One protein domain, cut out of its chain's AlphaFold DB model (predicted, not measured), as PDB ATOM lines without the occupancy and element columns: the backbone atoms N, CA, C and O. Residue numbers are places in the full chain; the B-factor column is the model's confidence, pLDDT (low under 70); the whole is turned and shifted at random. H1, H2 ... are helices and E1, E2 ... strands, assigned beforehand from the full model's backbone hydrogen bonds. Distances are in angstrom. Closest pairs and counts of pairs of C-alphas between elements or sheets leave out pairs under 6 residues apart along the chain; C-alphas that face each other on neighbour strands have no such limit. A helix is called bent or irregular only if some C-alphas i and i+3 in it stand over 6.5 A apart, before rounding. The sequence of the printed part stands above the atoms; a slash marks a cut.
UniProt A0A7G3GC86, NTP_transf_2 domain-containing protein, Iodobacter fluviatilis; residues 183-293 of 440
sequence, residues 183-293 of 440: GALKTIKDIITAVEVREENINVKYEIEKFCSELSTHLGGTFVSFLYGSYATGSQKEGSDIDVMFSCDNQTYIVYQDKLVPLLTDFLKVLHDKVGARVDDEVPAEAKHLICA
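Overview. This is residues 183 to 293 of the 440 residues of the protein "NTP_transf_2 domain-containing protein" of Iodobacter fluviatilis (UniProt A0A7G3GC86). A small three-stranded sheet is covered on one face by two long helices, H2 and H4, and H1 packs on both of these on their side away from the sheet. H1, H2 and H4 thus make a small bundle under the sheet, while the short H3 and H5 only graze the sheet. The printed part has 111 residues, with five named helices and three named strands in the order H1 H2 E1 H3 E2 H4 H5 E3. The sheet is mixed, in the order E1, E2, E3, and the class is mostly helix. The whole is compact, with a radius of gyration of the C-alphas of 13.4 A and spans of 38 by 28 by 21 A.

Arrangement. Start at H1, residues 183 to 196, which forms a helical hairpin with H2, residues 204 to 219. They touch at a shallow tilt of 14 degrees, opposite ways, the closest C-alphas being those of Ala 184 and His 218, 5.4 A apart. Next come E1, residues 223 to 228, and E2, residues 244 to 248, antiparallel neighbours; look for N 224 and O 247, 2.8 A apart, within hydrogen-bond range. Between them H3, residues 229 to 233, only just touches H2, with 3 pairs of C-alphas within 8 A; the closest are those of Lys 205 and Ala 232, 7.7 A. E3, residues 290 to 292, is parallel to E2, with N 291 and O 246 2.9 A apart. H4, residues 250 to 275, lies over E2 and E3 at a height over the sheet of 8.6 A; H2 lies over E1 at 8.2 A on the same face, giving two layers, helices on one face of a sheet. The crossover of the strand-helix-strand unit E2, H4 H5, E3, two parallel strands with helices between, is right-handed. H1 touches H4 with H4's residues 263 to 274 alone, running the same way; the C-alphas of Ile 192 and Phe 267 are closest, 5.6 A. H1, H2 and H4 form an up-and-down bundle, each helix running against the one before it. H5, residues 285 to 288, only just touches H4, with 3 pairs within 8 A; the closest C-alphas are those of Val 261 and Glu 286, 6.1 A. Every O i to N i+4 pair is within hydrogen-bond range in H1, H2 and H3, and 18 of 22 in H4; H5 is too short for such a pair.

Along the chain. Find C-alpha 183 at (-52.738, -112.444, 28.716); from there H1 runs 19.8 A to residue 196. H2 spans 22.1 A, E1 16.5 A and E2 13.9 A. H4 begins at C-alpha 250, (-46.442, -91.667, 27.376), and spans 32.3 A; it is irregular, with C-alphas 255 and 258 8.3 A apart and a kink of 87 degrees near residue 257. E3 ends at C-alpha 292, (-45.893, -91.267, 21.921).

Size, cuts and confidence. The C-alphas farthest apart are those of Glu 238 and Gln 251, 38.7 A. The printed part has no cut, and no link is long. The mean pLDDT of the printed part is 92.3, and residue 283 is under 70.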
ATOM      1  N   GLY A 183     -51.381-112.237  29.213       85.75
ATOM      2  CA  GLY A 183     -52.738-112.444  28.716       85.75
ATOM      3  C   GLY A 183     -53.271-111.313  27.831       85.75
ATOM      4  O   GLY A 183     -53.837-111.618  26.793       85.75
ATOM      5  N   ALA A 184     -53.051-110.037  28.165       89.00
ATOM      6  CA  ALA A 184     -53.573-108.920  27.369       89.00
ATOM      7  C   ALA A 184     -52.942-108.873  25.970       89.00
ATOM      8  O   ALA A 184     -53.644-108.808  24.967       89.00
ATOM      9  N   LEU A 185     -51.615-109.004  25.893       91.69
ATOM     10  CA  LEU A 185     -50.900-109.066  24.613       91.69
ATOM     11  C   LEU A 185     -51.280-110.307  23.801       91.69
ATOM     12  O   LEU A 185     -51.342-110.239  22.576       91.69
ATOM     13  N   LYS A 186     -51.550-111.435  24.472       93.88
ATOM     14  CA  LYS A 186     -52.083-112.627  23.810       93.88
ATOM     15  C   LYS A 186     -53.458-112.343  23.200       93.88
ATOM     16  O   LYS A 186     -53.641-112.630  22.027       93.88
ATOM     17  N   THR A 187     -54.371-111.716  23.941       94.50
ATOM     18  CA  THR A 187     -55.694-111.343  23.421       94.50
ATOM     19  C   THR A 187     -55.589-110.442  22.190       94.50
ATOM     20  O   THR A 187     -56.288-110.672  21.210       94.50
ATOM     21  N   ILE A 188     -54.673-109.467  22.187       95.88
ATOM     22  CA  ILE A 188     -54.426-108.619  21.009       95.88
ATOM     23  C   ILE A 188     -53.954-109.446  19.801       95.88
ATOM     24  O   ILE A 188     -54.448-109.241  18.695       95.88
ATOM     25  N   LYS A 189     -53.058-110.423  19.992       96.62
ATOM     26  CA  LYS A 189     -52.650-111.349  18.914       96.62
ATOM     27  C   LYS A 189     -53.807-112.209  18.407       96.62
ATOM     28  O   LYS A 189     -53.940-112.411  17.201       96.62
ATOM     29  N   ASP A 190     -54.645-112.695  19.317       97.00
ATOM     30  CA  ASP A 190     -55.825-113.486  18.972       97.00
ATOM     31  C   ASP A 190     -56.813-112.645  18.133       97.00
ATOM     32  O   ASP A 190     -57.385-113.151  17.168       97.00
ATOM     33  N   ILE A 191     -56.950-111.342  18.421       97.38
ATOM     34  CA  ILE A 191     -57.744-110.399  17.612       97.38
ATOM     35  C   ILE A 191     -57.169-110.251  16.199       97.38
ATOM     36  O   ILE A 191     -57.928-110.338  15.235       97.38
ATOM     37  N   ILE A 192     -55.851-110.072  16.055       97.88
ATOM     38  CA  ILE A 192     -55.194-109.983  14.736       97.88
ATOM     39  C   ILE A 192     -55.460-111.261  13.928       97.88
ATOM     40  O   ILE A 192     -55.908-111.190  12.785       97.88
ATOM     41  N   THR A 193     -55.289-112.424  14.560       97.81
ATOM     42  CA  THR A 193     -55.543-113.735  13.941       97.81
ATOM     43  C   THR A 193     -57.007-113.867  13.504       97.81
ATOM     44  O   THR A 193     -57.303-114.379  12.427       97.81
ATOM     45  N   ALA A 194     -57.953-113.369  14.306       97.00
ATOM     46  CA  ALA A 194     -59.376-113.387  13.970       97.00
ATOM     47  C   ALA A 194     -59.727-112.496  12.762       97.00
ATOM     48  O   ALA A 194     -60.672-112.803  12.033       97.00
ATOM     49  N   VAL A 195     -58.997-111.398  12.539       96.69
ATOM     50  CA  VAL A 195     -59.117-110.595  11.309       96.69
ATOM     51  C   VAL A 195     -58.523-111.359  10.125       96.69
ATOM     52  O   VAL A 195     -59.160-111.441   9.076       96.69
ATOM     53  N   GLU A 196     -57.359-111.984  10.304       96.81
ATOM     54  CA  GLU A 196     -56.649-112.743   9.266       96.81
ATOM     55  C   GLU A 196     -57.466-113.918   8.710       96.81
ATOM     56  O   GLU A 196     -57.523-114.114   7.497       96.81
ATOM     57  N   VAL A 197     -58.165-114.675   9.556       96.69
ATOM     58  CA  VAL A 197     -58.945-115.844   9.104       96.69
ATOM     59  C   VAL A 197     -60.354-115.500   8.609       96.69
ATOM     60  O   VAL A 197     -61.074-116.386   8.156       96.69
ATOM     61  N   ARG A 198     -60.781-114.232   8.682       94.81
ATOM     62  CA  ARG A 198     -62.131-113.825   8.261       94.81
ATOM     63  C   ARG A 198     -62.265-113.888   6.735       94.81
ATOM     64  O   ARG A 198     -61.484-113.258   6.030       94.81
ATOM     65  N   GLU A 199     -63.247-114.617   6.213       91.06
ATOM     66  CA  GLU A 199     -63.442-114.780   4.755       91.06
ATOM     67  C   GLU A 199     -64.114-113.569   4.083       91.06
ATOM     68  O   GLU A 199     -64.072-113.421   2.864       91.06
ATOM     69  N   GLU A 200     -64.739-112.698   4.870       90.62
ATOM     70  CA  GLU A 200     -65.502-111.553   4.376       90.62
ATOM     71  C   GLU A 200     -64.608-110.367   3.993       90.62
ATOM     72  O   GLU A 200     -63.551-110.138   4.589       90.62
ATOM     73  N   ASN A 201     -65.086-109.555   3.043       90.56
ATOM     74  CA  ASN A 201     -64.486-108.256   2.750       90.56
ATOM     75  C   ASN A 201     -64.494-107.388   4.013       90.56
ATOM     76  O   ASN A 201     -65.548-107.142   4.603       90.56
ATOM     77  N   ILE A 202     -63.323-106.895   4.403       94.69
ATOM     78  CA  ILE A 202     -63.183-106.046   5.584       94.69
ATOM     79  C   ILE A 202     -63.380-104.570   5.235       94.69
ATOM     80  O   ILE A 202     -63.048-104.109   4.143       94.69
ATOM     81  N   ASN A 203     -63.876-103.800   6.201       95.50
ATOM     82  CA  ASN A 203     -63.829-102.345   6.147       95.50
ATOM     83  C   ASN A 203     -62.590-101.873   6.921       95.50
ATOM     84  O   ASN A 203     -62.577-101.919   8.147       95.50
ATOM     85  N   VAL A 204     -61.557-101.422   6.201       96.12
ATOM     86  CA  VAL A 204     -60.258-101.024   6.780       96.12
ATOM     87  C   VAL A 204     -60.410 -99.967   7.873       96.12
ATOM     88  O   VAL A 204     -59.819-100.113   8.940       96.12
ATOM     89  N   LYS A 205     -61.242 -98.939   7.645       96.31
ATOM     90  CA  LYS A 205     -61.500 -97.886   8.638       96.31
ATOM     91  C   LYS A 205     -62.070 -98.492   9.920       96.31
ATOM     92  O   LYS A 205     -61.510 -98.293  10.989       96.31
ATOM     93  N   TYR A 206     -63.124 -99.298   9.797       96.69
ATOM     94  CA  TYR A 206     -63.753 -99.950  10.944       96.69
ATOM     95  C   TYR A 206     -62.791-100.870  11.711       96.69
ATOM     96  O   TYR A 206     -62.778-100.843  12.939       96.69
ATOM     97  N   GLU A 207     -61.970-101.667  11.019       97.81
ATOM     98  CA  GLU A 207     -61.021-102.563  11.691       97.81
ATOM     99  C   GLU A 207     -59.931-101.782  12.443       97.81
ATOM    100  O   GLU A 207     -59.591-102.163  13.561       97.81
ATOM    101  N   ILE A 208     -59.428-100.668  11.896       98.00
ATOM    102  CA  ILE A 208     -58.460 -99.795  12.586       98.00
ATOM    103  C   ILE A 208     -59.083 -99.179  13.846       98.00
ATOM    104  O   ILE A 208     -58.484 -99.241  14.921       98.00
ATOM    105  N   GLU A 209     -60.291 -98.621  13.732       97.25
ATOM    106  CA  GLU A 209     -61.016 -98.019  14.859       97.25
ATOM    107  C   GLU A 209     -61.277 -99.047  15.965       97.25
ATOM    108  O   GLU A 209     -61.000 -98.803  17.144       97.25
ATOM    109  N   LYS A 210     -61.762-100.232  15.574       97.50
ATOM    110  CA  LYS A 210     -62.015-101.344  16.487       97.50
ATOM    111  C   LYS A 210     -60.728-101.780  17.176       97.50
ATOM    112  O   LYS A 210     -60.704-101.859  18.400       97.50
ATOM    113  N   PHE A 211     -59.655-102.009  16.425       97.94
ATOM    114  CA  PHE A 211     -58.377-102.440  16.983       97.94
ATOM    115  C   PHE A 211     -57.787-101.407  17.953       97.94
ATOM    116  O   PHE A 211     -57.326-101.772  19.032       97.94
ATOM    117  N   CYS A 212     -57.886-100.111  17.636       97.25
ATOM    118  CA  CYS A 212     -57.492 -99.031  18.543       97.25
ATOM    119  C   CYS A 212     -58.269 -99.072  19.874       97.25
ATOM    120  O   CYS A 212     -57.691 -98.846  20.938       97.25
ATOM    121  N   SER A 213     -59.568 -99.379  19.822       95.12
ATOM    122  CA  SER A 213     -60.402 -99.554  21.017       95.12
ATOM    123  C   SER A 213     -59.969-100.775  21.839       95.12
ATOM    124  O   SER A 213     -59.796-100.671  23.052       95.12
ATOM    125  N   GLU A 214     -59.722-101.912  21.181       95.75
ATOM    126  CA  GLU A 214     -59.267-103.146  21.840       95.75
ATOM    127  C   GLU A 214     -57.909-102.967  22.534       95.75
ATOM    128  O   GLU A 214     -57.715-103.463  23.647       95.75
ATOM    129  N   LEU A 215     -56.984-102.207  21.932       95.00
ATOM    130  CA  LEU A 215     -55.709-101.855  22.564       95.00
ATOM    131  C   LEU A 215     -55.929-101.142  23.902       95.00
ATOM    132  O   LEU A 215     -55.367-101.564  24.912       95.00
ATOM    133  N   SER A 216     -56.785-100.118  23.938       92.50
ATOM    134  CA  SER A 216     -57.067 -99.395  25.182       92.50
ATOM    135  C   SER A 216     -57.838-100.248  26.198       92.50
ATOM    136  O   SER A 216     -57.523-100.212  27.387       92.50
ATOM    137  N   THR A 217     -58.790-101.073  25.751       91.88
ATOM    138  CA  THR A 217     -59.540-101.983  26.634       91.88
ATOM    139  C   THR A 217     -58.626-103.013  27.303       91.88
ATOM    140  O   THR A 217     -58.789-103.293  28.491       91.88
ATOM    141  N   HIS A 218     -57.665-103.587  26.572       92.25
ATOM    142  CA  HIS A 218     -56.838-104.681  27.088       92.25
ATOM    143  C   HIS A 218     -55.531-104.234  27.743       92.25
ATOM    144  O   HIS A 218     -55.068-104.900  28.668       92.25
ATOM    145  N   LEU A 219     -54.927-103.138  27.284       90.69
ATOM    146  CA  LEU A 219     -53.651-102.645  27.810       90.69
ATOM    147  C   LEU A 219     -53.824-101.487  28.802       90.69
ATOM    148  O   LEU A 219     -52.883-101.170  29.530       90.69
ATOM    149  N   GLY A 220     -55.021-100.899  28.881       89.50
ATOM    150  CA  GLY A 220     -55.264 -99.656  29.608       89.50
ATOM    151  C   GLY A 220     -54.749 -98.444  28.833       89.50
ATOM    152  O   GLY A 220     -54.495 -98.519  27.631       89.50
ATOM    153  N   GLY A 221     -54.604 -97.310  29.521       91.00
ATOM    154  CA  GLY A 221     -54.103 -96.090  28.893       91.00
ATOM    155  C   GLY A 221     -55.055 -95.504  27.848       91.00
ATOM    156  O   GLY A 221     -56.246 -95.825  27.795       91.00
ATOM    157  N   THR A 222     -54.530 -94.618  27.012       93.88
ATOM    158  CA  THR A 222     -55.267 -93.963  25.933       93.88
ATOM    159  C   THR A 222     -54.551 -94.171  24.616       93.88
ATOM    160  O   THR A 222     -53.369 -93.868  24.498       93.88
ATOM    161  N   PHE A 223     -55.293 -94.672  23.629       96.38
ATOM    162  CA  PHE A 223     -54.817 -94.910  22.272       96.38
ATOM    163  C   PHE A 223     -55.594 -94.051  21.282       96.38
ATOM    164  O   PHE A 223     -56.793 -93.821  21.446       96.38
ATOM    165  N   VAL A 224     -54.910 -93.598  20.240       97.94
ATOM    166  CA  VAL A 224     -55.473 -92.837  19.127       97.94
ATOM    167  C   VAL A 224     -54.941 -93.437  17.833       97.94
ATOM    168  O   VAL A 224     -53.750 -93.718  17.720       97.94
ATOM    169  N   SER A 225     -55.807 -93.620  16.849       98.12
ATOM    170  CA  SER A 225     -55.442 -94.044  15.498       98.12
ATOM    171  C   SER A 225     -55.710 -92.919  14.507       98.12
ATOM    172  O   SER A 225     -56.673 -92.163  14.656       98.12
ATOM    173  N   PHE A 226     -54.838 -92.813  13.510       97.94
ATOM    174  CA  PHE A 226     -54.899 -91.843  12.426       97.94
ATOM    175  C   PHE A 226     -54.793 -92.607  11.115       97.94
ATOM    176  O   PHE A 226     -53.701 -93.034  10.743       97.94
ATOM    177  N   LEU A 227     -55.912 -92.785  10.419       97.44
ATOM    178  CA  LEU A 227     -55.924 -93.252   9.036       97.44
ATOM    179  C   LEU A 227     -55.804 -92.023   8.134       97.44
ATOM    180  O   LEU A 227     -56.584 -91.080   8.266       97.44
ATOM    181  N   TYR A 228     -54.828 -92.010   7.233       95.19
ATOM    182  CA  TYR A 228     -54.589 -90.901   6.309       95.19
ATOM    183  C   TYR A 228     -54.416 -91.418   4.876       95.19
ATOM    184  O   TYR A 228     -54.726 -92.569   4.565       95.19
ATOM    185  N   GLY A 229     -54.044 -90.531   3.954       92.81
ATOM    186  CA  GLY A 229     -53.800 -90.912   2.564       92.81
ATOM    187  C   GLY A 229     -55.068 -91.311   1.802       92.81
ATOM    188  O   GLY A 229     -56.159 -90.761   2.000       92.81
ATOM    189  N   SER A 230     -54.921 -92.232   0.852       93.00
ATOM    190  CA  SER A 230     -56.004 -92.550  -0.080       93.00
ATOM    191  C   SER A 230     -57.153 -93.319   0.575       93.00
ATOM    192  O   SER A 230     -58.308 -93.068   0.236       93.00
ATOM    193  N   TYR A 231     -56.864 -94.171   1.564       94.44
ATOM    194  CA  TYR A 231     -57.893 -94.900   2.317       94.44
ATOM    195  C   TYR A 231     -58.725 -93.993   3.230       94.44
ATOM    196  O   TYR A 231     -59.916 -94.244   3.399       94.44
ATOM    197  N   ALA A 232     -58.151 -92.910   3.765       94.25
ATOM    198  CA  ALA A 232     -58.915 -91.925   4.536       94.25
ATOM    199  C   ALA A 232     -59.903 -91.127   3.671       94.25
ATOM    200  O   ALA A 232     -60.960 -90.720   4.137       94.25
ATOM    201  N   THR A 233     -59.559 -90.897   2.403       92.00
ATOM    202  CA  THR A 233     -60.377 -90.101   1.470       92.00
ATOM    203  C   THR A 233     -61.327 -90.937   0.617       92.00
ATOM    204  O   THR A 233     -62.152 -90.370  -0.098       92.00
ATOM    205  N   GLY A 234     -61.208 -92.268   0.643       91.75
ATOM    206  CA  GLY A 234     -61.931 -93.145  -0.276       91.75
ATOM    207  C   GLY A 234     -61.421 -93.071  -1.723       91.75
ATOM    208  O   GLY A 234     -62.111 -93.519  -2.636       91.75
ATOM    209  N   SER A 235     -60.244 -92.477  -1.949       91.56
ATOM    210  CA  SER A 235     -59.651 -92.275  -3.280       91.56
ATOM    211  C   SER A 235     -58.605 -93.333  -3.653       91.56
ATOM    212  O   SER A 235     -57.886 -93.173  -4.645       91.56
ATOM    213  N   GLN A 236     -58.500 -94.403  -2.861       92.69
ATOM    214  CA  GLN A 236     -57.571 -95.504  -3.093       92.69
ATOM    215  C   GLN A 236     -57.778 -96.145  -4.468       92.69
ATOM    216  O   GLN A 236     -58.904 -96.343  -4.931       92.69
ATOM    217  N   LYS A 237     -56.662 -96.460  -5.123       91.12
ATOM    218  CA  LYS A 237     -56.606 -97.217  -6.373       91.12
ATOM    219  C   LYS A 237     -56.218 -98.658  -6.058       91.12
ATOM    220  O   LYS A 237     -55.785 -98.968  -4.950       91.12
ATOM    221  N   GLU A 238     -56.360 -99.543  -7.037       88.38
ATOM    222  CA  GLU A 238     -55.842-100.907  -6.916       88.38
ATOM    223  C   GLU A 238     -54.340-100.873  -6.587       88.38
ATOM    224  O   GLU A 238     -53.573-100.158  -7.237       88.38
ATOM    225  N   GLY A 239     -53.942-101.595  -5.536       89.75
ATOM    226  CA  GLY A 239     -52.567-101.615  -5.039       89.75
ATOM    227  C   GLY A 239     -52.125-100.377  -4.247       89.75
ATOM    228  O   GLY A 239     -50.946-100.292  -3.910       89.75
ATOM    229  N   SER A 240     -53.024 -99.429  -3.940       91.12
ATOM    230  CA  SER A 240     -52.747 -98.373  -2.953       91.12
ATOM    231  C   SER A 240     -52.343 -98.977  -1.606       91.12
ATOM    232  O   SER A 240     -52.850-100.025  -1.220       91.12
ATOM    233  N   ASP A 241     -51.446 -98.306  -0.898       93.25
ATOM    234  CA  ASP A 241     -51.012 -98.612   0.466       93.25
ATOM    235  C   ASP A 241     -52.035 -98.150   1.516       93.25
ATOM    236  O   ASP A 241     -52.848 -97.254   1.270       93.25
ATOM    237  N   ILE A 242     -52.009 -98.774   2.701       94.62
ATOM    238  CA  ILE A 242     -52.803 -98.352   3.861       94.62
ATOM    239  C   ILE A 242     -51.919 -97.500   4.775       94.62
ATOM    240  O   ILE A 242     -51.142 -98.003   5.587       94.62
ATOM    241  N   ASP A 243     -52.103 -96.190   4.665       94.12
ATOM    242  CA  ASP A 243     -51.427 -95.170   5.461       94.12
ATOM    243  C   ASP A 243     -52.084 -95.002   6.842       94.12
ATOM    244  O   ASP A 243     -53.141 -94.376   6.979       94.12
ATOM    245  N   VAL A 244     -51.467 -95.536   7.899       95.81
ATOM    246  CA  VAL A 244     -51.995 -95.419   9.268       95.81
ATOM    247  C   VAL A 244     -50.897 -95.290  10.313       95.81
ATOM    248  O   VAL A 244     -49.810 -95.848  10.196       95.81
ATOM    249  N   MET A 245     -51.206 -94.524  11.354       95.94
ATOM    250  CA  MET A 245     -50.338 -94.253  12.489       95.94
ATOM    251  C   MET A 245     -51.139 -94.409  13.781       95.94
ATOM    252  O   MET A 245     -52.263 -93.913  13.883       95.94
ATOM    253  N   PHE A 246     -50.563 -95.072  14.780       97.62
ATOM    254  CA  PHE A 246     -51.121 -95.152  16.126       97.62
ATOM    255  C   PHE A 246     -50.333 -94.260  17.078       97.62
ATOM    256  O   PHE A 246     -49.132 -94.039  16.922       97.62
ATOM    257  N   SER A 247     -51.010 -93.767  18.104       97.12
ATOM    258  CA  SER A 247     -50.395 -93.057  19.208       97.12
ATOM    259  C   SER A 247     -50.985 -93.494  20.537       97.12
ATOM    260  O   SER A 247     -52.152 -93.875  20.599       97.12
ATOM    261  N   CYS A 248     -50.189 -93.446  21.602       95.50
ATOM    262  CA  CYS A 248     -50.654 -93.733  22.953       95.50
ATOM    263  C   CYS A 248     -50.050 -92.786  23.993       95.50
ATOM    264  O   CYS A 248     -49.069 -92.095  23.704       95.50
ATOM    265  N   ASP A 249     -50.641 -92.748  25.192       92.94
ATOM    266  CA  ASP A 249     -50.091 -91.991  26.323       92.94
ATOM    267  C   ASP A 249     -48.641 -92.396  26.614       92.94
ATOM    268  O   ASP A 249     -48.205 -93.520  26.328       92.94
ATOM    269  N   ASN A 250     -47.874 -91.471  27.187       87.75
ATOM    270  CA  ASN A 250     -46.442 -91.667  27.376       87.75
ATOM    271  C   ASN A 250     -46.159 -92.877  28.271       87.75
ATOM    272  O   ASN A 250     -45.220 -93.624  28.006       87.75
ATOM    273  N   GLN A 251     -46.977 -93.121  29.296       87.25
ATOM    274  CA  GLN A 251     -46.794 -94.280  30.166       87.25
ATOM    275  C   GLN A 251     -46.989 -95.597  29.398       87.25
ATOM    276  O   GLN A 251     -46.154 -96.494  29.520       87.25
ATOM    277  N   THR A 252     -48.040 -95.707  28.582       89.44
ATOM    278  CA  THR A 252     -48.275 -96.860  27.697       89.44
ATOM    279  C   THR A 252     -47.104 -97.078  26.756       89.44
ATOM    280  O   THR A 252     -46.598 -98.198  26.655       89.44
ATOM    281  N   TYR A 253     -46.655 -96.012  26.094       90.75
ATOM    282  CA  TYR A 253     -45.541 -96.067  25.161       90.75
ATOM    283  C   TYR A 253     -44.294 -96.642  25.841       90.75
ATOM    284  O   TYR A 253     -43.750 -97.648  25.400       90.75
ATOM    285  N   ILE A 254     -43.906 -96.088  26.991       85.25
ATOM    286  CA  ILE A 254     -42.707 -96.500  27.736       85.25
ATOM    287  C   ILE A 254     -42.769 -97.965  28.177       85.25
ATOM    288  O   ILE A 254     -41.745 -98.640  28.208       85.25
ATOM    289  N   VAL A 255     -43.950 -98.451  28.558       84.75
ATOM    290  CA  VAL A 255     -44.116 -99.815  29.079       84.75
ATOM    291  C   VAL A 255     -44.164-100.855  27.959       84.75
ATOM    292  O   VAL A 255     -43.722-101.990  28.163       84.75
ATOM    293  N   TYR A 256     -44.729-100.504  26.800       88.69
ATOM    294  CA  TYR A 256     -45.130-101.488  25.796       88.69
ATOM    295  C   TYR A 256     -44.542-101.286  24.395       88.69
ATOM    296  O   TYR A 256     -44.793-102.154  23.561       88.69
ATOM    297  N   GLN A 257     -43.772-100.228  24.114       90.06
ATOM    298  CA  GLN A 257     -43.268 -99.905  22.766       90.06
ATOM    299  C   GLN A 257     -42.685-101.122  22.029       90.06
ATOM    300  O   GLN A 257     -43.199-101.480  20.968       90.06
ATOM    301  N   ASP A 258     -41.707-101.815  22.621       88.19
ATOM    302  CA  ASP A 258     -41.006-102.953  21.996       88.19
ATOM    303  C   ASP A 258     -41.938-104.116  21.623       88.19
ATOM    304  O   ASP A 258     -41.652-104.916  20.736       88.19
ATOM    305  N   LYS A 259     -43.073-104.229  22.319       92.44
ATOM    306  CA  LYS A 259     -44.077-105.275  22.089       92.44
ATOM    307  C   LYS A 259     -45.191-104.800  21.165       92.44
ATOM    308  O   LYS A 259     -45.744-105.609  20.427       92.44
ATOM    309  N   LEU A 260     -45.536-103.515  21.212       92.69
ATOM    310  CA  LEU A 260     -46.598-102.923  20.408       92.69
ATOM    311  C   LEU A 260     -46.175-102.732  18.959       92.69
ATOM    312  O   LEU A 260     -46.963-103.058  18.083       92.69
ATOM    313  N   VAL A 261     -44.958-102.256  18.684       93.50
ATOM    314  CA  VAL A 261     -44.530-102.004  17.298       93.50
ATOM    315  C   VAL A 261     -44.650-103.261  16.418       93.50
ATOM    316  O   VAL A 261     -45.263-103.158  15.350       93.50
ATOM    317  N   PRO A 262     -44.186-104.458  16.841       93.88
ATOM    318  CA  PRO A 262     -44.413-105.686  16.079       93.88
ATOM    319  C   PRO A 262     -45.900-106.023  15.909       93.88
ATOM    320  O   PRO A 262     -46.328-106.322  14.802       93.88
ATOM    321  N   LEU A 263     -46.711-105.900  16.969       95.31
ATOM    322  CA  LEU A 263     -48.150-106.197  16.913       95.31
ATOM    323  C   LEU A 263     -48.908-105.291  15.944       95.31
ATOM    324  O   LEU A 263     -49.741-105.766  15.178       95.31
ATOM    325  N   LEU A 264     -48.624-103.989  15.980       96.31
ATOM    326  CA  LEU A 264     -49.205-103.031  15.046       96.31
ATOM    327  C   LEU A 264     -48.770-103.367  13.620       96.31
ATOM    328  O   LEU A 264     -49.598-103.394  12.721       96.31
ATOM    329  N   THR A 265     -47.491-103.684  13.418       94.81
ATOM    330  CA  THR A 265     -46.961-104.058  12.099       94.81
ATOM    331  C   THR A 265     -47.652-105.304  11.542       94.81
ATOM    332  O   THR A 265     -48.049-105.306  10.380       94.81
ATOM    333  N   ASP A 266     -47.844-106.336  12.363       95.62
ATOM    334  CA  ASP A 266     -48.533-107.567  11.968       95.62
ATOM    335  C   ASP A 266     -50.007-107.300  11.641       95.62
ATOM    336  O   ASP A 266     -50.500-107.734  10.602       95.62
ATOM    337  N   PHE A 267     -50.698-106.516  12.475       97.38
ATOM    338  CA  PHE A 267     -52.072-106.096  12.206       97.38
ATOM    339  C   PHE A 267     -52.193-105.369  10.862       97.38
ATOM    340  O   PHE A 267     -53.070-105.684  10.059       97.38
ATOM    341  N   LEU A 268     -51.289-104.427  10.582       95.75
ATOM    342  CA  LEU A 268     -51.304-103.684   9.327       95.75
ATOM    343  C   LEU A 268     -51.015-104.574   8.126       95.75
ATOM    344  O   LEU A 268     -51.699-104.430   7.118       95.75
ATOM    345  N   LYS A 269     -50.075-105.518   8.220       94.94
ATOM    346  CA  LYS A 269     -49.837-106.505   7.153       94.94
ATOM    347  C   LYS A 269     -51.096-107.310   6.844       94.94
ATOM    348  O   LYS A 269     -51.485-107.390   5.685       94.94
ATOM    349  N   VAL A 270     -51.795-107.787   7.877       96.56
ATOM    350  CA  VAL A 270     -53.073-108.498   7.710       96.56
ATOM    351  C   VAL A 270     -54.102-107.631   6.978       96.56
ATOM    352  O   VAL A 270     -54.770-108.119   6.069       96.56
ATOM    353  N   LEU A 271     -54.227-106.345   7.327       96.38
ATOM    354  CA  LEU A 271     -55.134-105.443   6.610       96.38
ATOM    355  C   LEU A 271     -54.733-105.269   5.143       96.38
ATOM    356  O   LEU A 271     -55.614-105.289   4.283       96.38
ATOM    357  N   HIS A 272     -53.436-105.115   4.858       94.94
ATOM    358  CA  HIS A 272     -52.942-104.962   3.492       94.94
ATOM    359  C   HIS A 272     -53.264-106.194   2.646       94.94
ATOM    360  O   HIS A 272     -53.867-106.063   1.579       94.94
ATOM    361  N   ASP A 273     -52.957-107.382   3.163       94.06
ATOM    362  CA  ASP A 273     -53.217-108.653   2.488       94.06
ATOM    363  C   ASP A 273     -54.713-108.842   2.209       94.06
ATOM    364  O   ASP A 273     -55.104-109.248   1.112       94.06
ATOM    365  N   LYS A 274     -55.575-108.480   3.169       94.25
ATOM    366  CA  LYS A 274     -57.033-108.620   3.043       94.25
ATOM    367  C   LYS A 274     -57.655-107.789   1.934       94.25
ATOM    368  O   LYS A 274     -58.702-108.174   1.418       94.25
ATOM    369  N   VAL A 275     -57.049-106.660   1.584       94.38
ATOM    370  CA  VAL A 275     -57.577-105.764   0.547       94.38
ATOM    371  C   VAL A 275     -56.696-105.704  -0.700       94.38
ATOM    372  O   VAL A 275     -56.968-104.899  -1.586       94.38
ATOM    373  N   GLY A 276     -55.654-106.542  -0.783       93.06
ATOM    374  CA  GLY A 276     -54.698-106.538  -1.893       93.06
ATOM    375  C   GLY A 276     -53.891-105.238  -2.001       93.06
ATOM    376  O   GLY A 276     -53.532-104.826  -3.105       93.06
ATOM    377  N   ALA A 277     -53.650-104.562  -0.876       92.94
ATOM    378  CA  ALA A 277     -52.853-103.342  -0.813       92.94
ATOM    379  C   ALA A 277     -51.351-103.653  -0.794       92.94
ATOM    380  O   ALA A 277     -50.913-104.698  -0.314       92.94
ATOM    381  N   ARG A 278     -50.540-102.713  -1.284       91.06
ATOM    382  CA  ARG A 278     -49.080-102.819  -1.213       91.06
ATOM    383  C   ARG A 278     -48.598-102.445   0.186       91.06
ATOM    384  O   ARG A 278     -48.930-101.372   0.670       91.06
ATOM    385  N   VAL A 279     -47.750-103.279   0.780       87.25
ATOM    386  CA  VAL A 279     -47.035-102.922   2.011       87.25
ATOM    387  C   VAL A 279     -45.938-101.907   1.680       87.25
ATOM    388  O   VAL A 279     -45.115-102.129   0.785       87.25
ATOM    389  N   ASP A 280     -45.948-100.777   2.380       78.94
ATOM    390  CA  ASP A 280     -44.839 -99.829   2.379       78.94
ATOM    391  C   ASP A 280     -43.788-100.257   3.413       78.94
ATOM    392  O   ASP A 280     -44.077-100.321   4.609       78.94
ATOM    393  N   ASP A 281     -42.560-100.491   2.955       76.75
ATOM    394  CA  ASP A 281     -41.404-100.843   3.788       76.75
ATOM    395  C   ASP A 281     -40.315 -99.745   3.755       76.75
ATOM    396  O   ASP A 281     -39.193 -99.977   4.201       76.75
ATOM    397  N   GLU A 282     -40.600 -98.553   3.206       70.12
ATOM    398  CA  GLU A 282     -39.586 -97.496   3.044       70.12
ATOM    399  C   GLU A 282     -39.219 -96.813   4.366       70.12
ATOM    400  O   GLU A 282     -38.048 -96.521   4.609       70.12
ATOM    401  N   VAL A 283     -40.208 -96.573   5.230       69.00
ATOM    402  CA  VAL A 283     -39.993 -96.003   6.567       69.00
ATOM    403  C   VAL A 283     -40.015 -97.125   7.616       69.00
ATOM    404  O   VAL A 283     -40.961 -97.925   7.611       69.00
ATOM    405  N   PRO A 284     -39.034 -97.184   8.544       73.75
ATOM    406  CA  PRO A 284     -39.027 -98.164   9.626       73.75
ATOM    407  C   PRO A 284     -40.324 -98.145  10.444       73.75
ATOM    408  O   PRO A 284     -40.844 -97.082  10.788       73.75
ATOM    409  N   ALA A 285     -40.827 -99.328  10.805       79.31
ATOM    410  CA  ALA A 285     -42.067 -99.488  11.569       79.31
ATOM    411  C   ALA A 285     -42.072 -98.681  12.881       79.31
ATOM    412  O   ALA A 285     -43.072 -98.054  13.224       79.31
ATOM    413  N   GLU A 286     -40.939 -98.645  13.581       73.75
ATOM    414  CA  GLU A 286     -40.743 -97.902  14.834       73.75
ATOM    415  C   GLU A 286     -40.894 -96.385  14.663       73.75
ATOM    416  O   GLU A 286     -41.294 -95.689  15.593       73.75
ATOM    417  N   ALA A 287     -40.609 -95.868  13.466       73.31
ATOM    418  CA  ALA A 287     -40.727 -94.450  13.164       73.31
ATOM    419  C   ALA A 287     -42.150 -94.049  12.737       73.31
ATOM    420  O   ALA A 287     -42.505 -92.878  12.883       73.31
ATOM    421  N   LYS A 288     -42.961 -94.994  12.226       84.19
ATOM    422  CA  LYS A 288     -44.255 -94.690  11.581       84.19
ATOM    423  C   LYS A 288     -45.497 -95.289  12.245       84.19
ATOM    424  O   LYS A 288     -46.551 -94.662  12.212       84.19
ATOM    425  N   HIS A 289     -45.412 -96.483  12.834       91.50
ATOM    426  CA  HIS A 289     -46.599 -97.191  13.329       91.50
ATOM    427  C   HIS A 289     -47.029 -96.739  14.726       91.50
ATOM    428  O   HIS A 289     -48.229 -96.704  14.983       91.50
ATOM    429  N   LEU A 290     -46.089 -96.394  15.616       94.69
ATOM    430  CA  LEU A 290     -46.386 -95.990  16.995       94.69
ATOM    431  C   LEU A 290     -45.669 -94.694  17.383       94.69
ATOM    432  O   LEU A 290     -44.446 -94.613  17.335       94.69
ATOM    433  N   ILE A 291     -46.438 -93.710  17.841       93.94
ATOM    434  CA  ILE A 291     -45.960 -92.386  18.260       93.94
ATOM    435  C   ILE A 291     -46.381 -92.121  19.705       93.94
ATOM    436  O   ILE A 291     -47.542 -92.327  20.061       93.94
ATOM    437  N   CYS A 292     -45.491 -91.621  20.558       92.81
ATOM    438  CA  CYS A 292     -45.893 -91.267  21.921       92.81
ATOM    439  C   CYS A 292     -46.729 -89.974  21.952       92.81
ATOM    440  O   CYS A 292     -46.614 -89.115  21.070       92.81
ATOM    441  N   ALA A 293     -47.563 -89.811  22.981       93.75
ATOM    442  CA  ALA A 293     -48.391 -88.619  23.166       93.75
ATOM    443  C   ALA A 293     -47.565 -87.327  23.183       93.75
ATOM    444  O   ALA A 293     -47.985 -86.323  22.610       93.75
TER     445      ALA A 293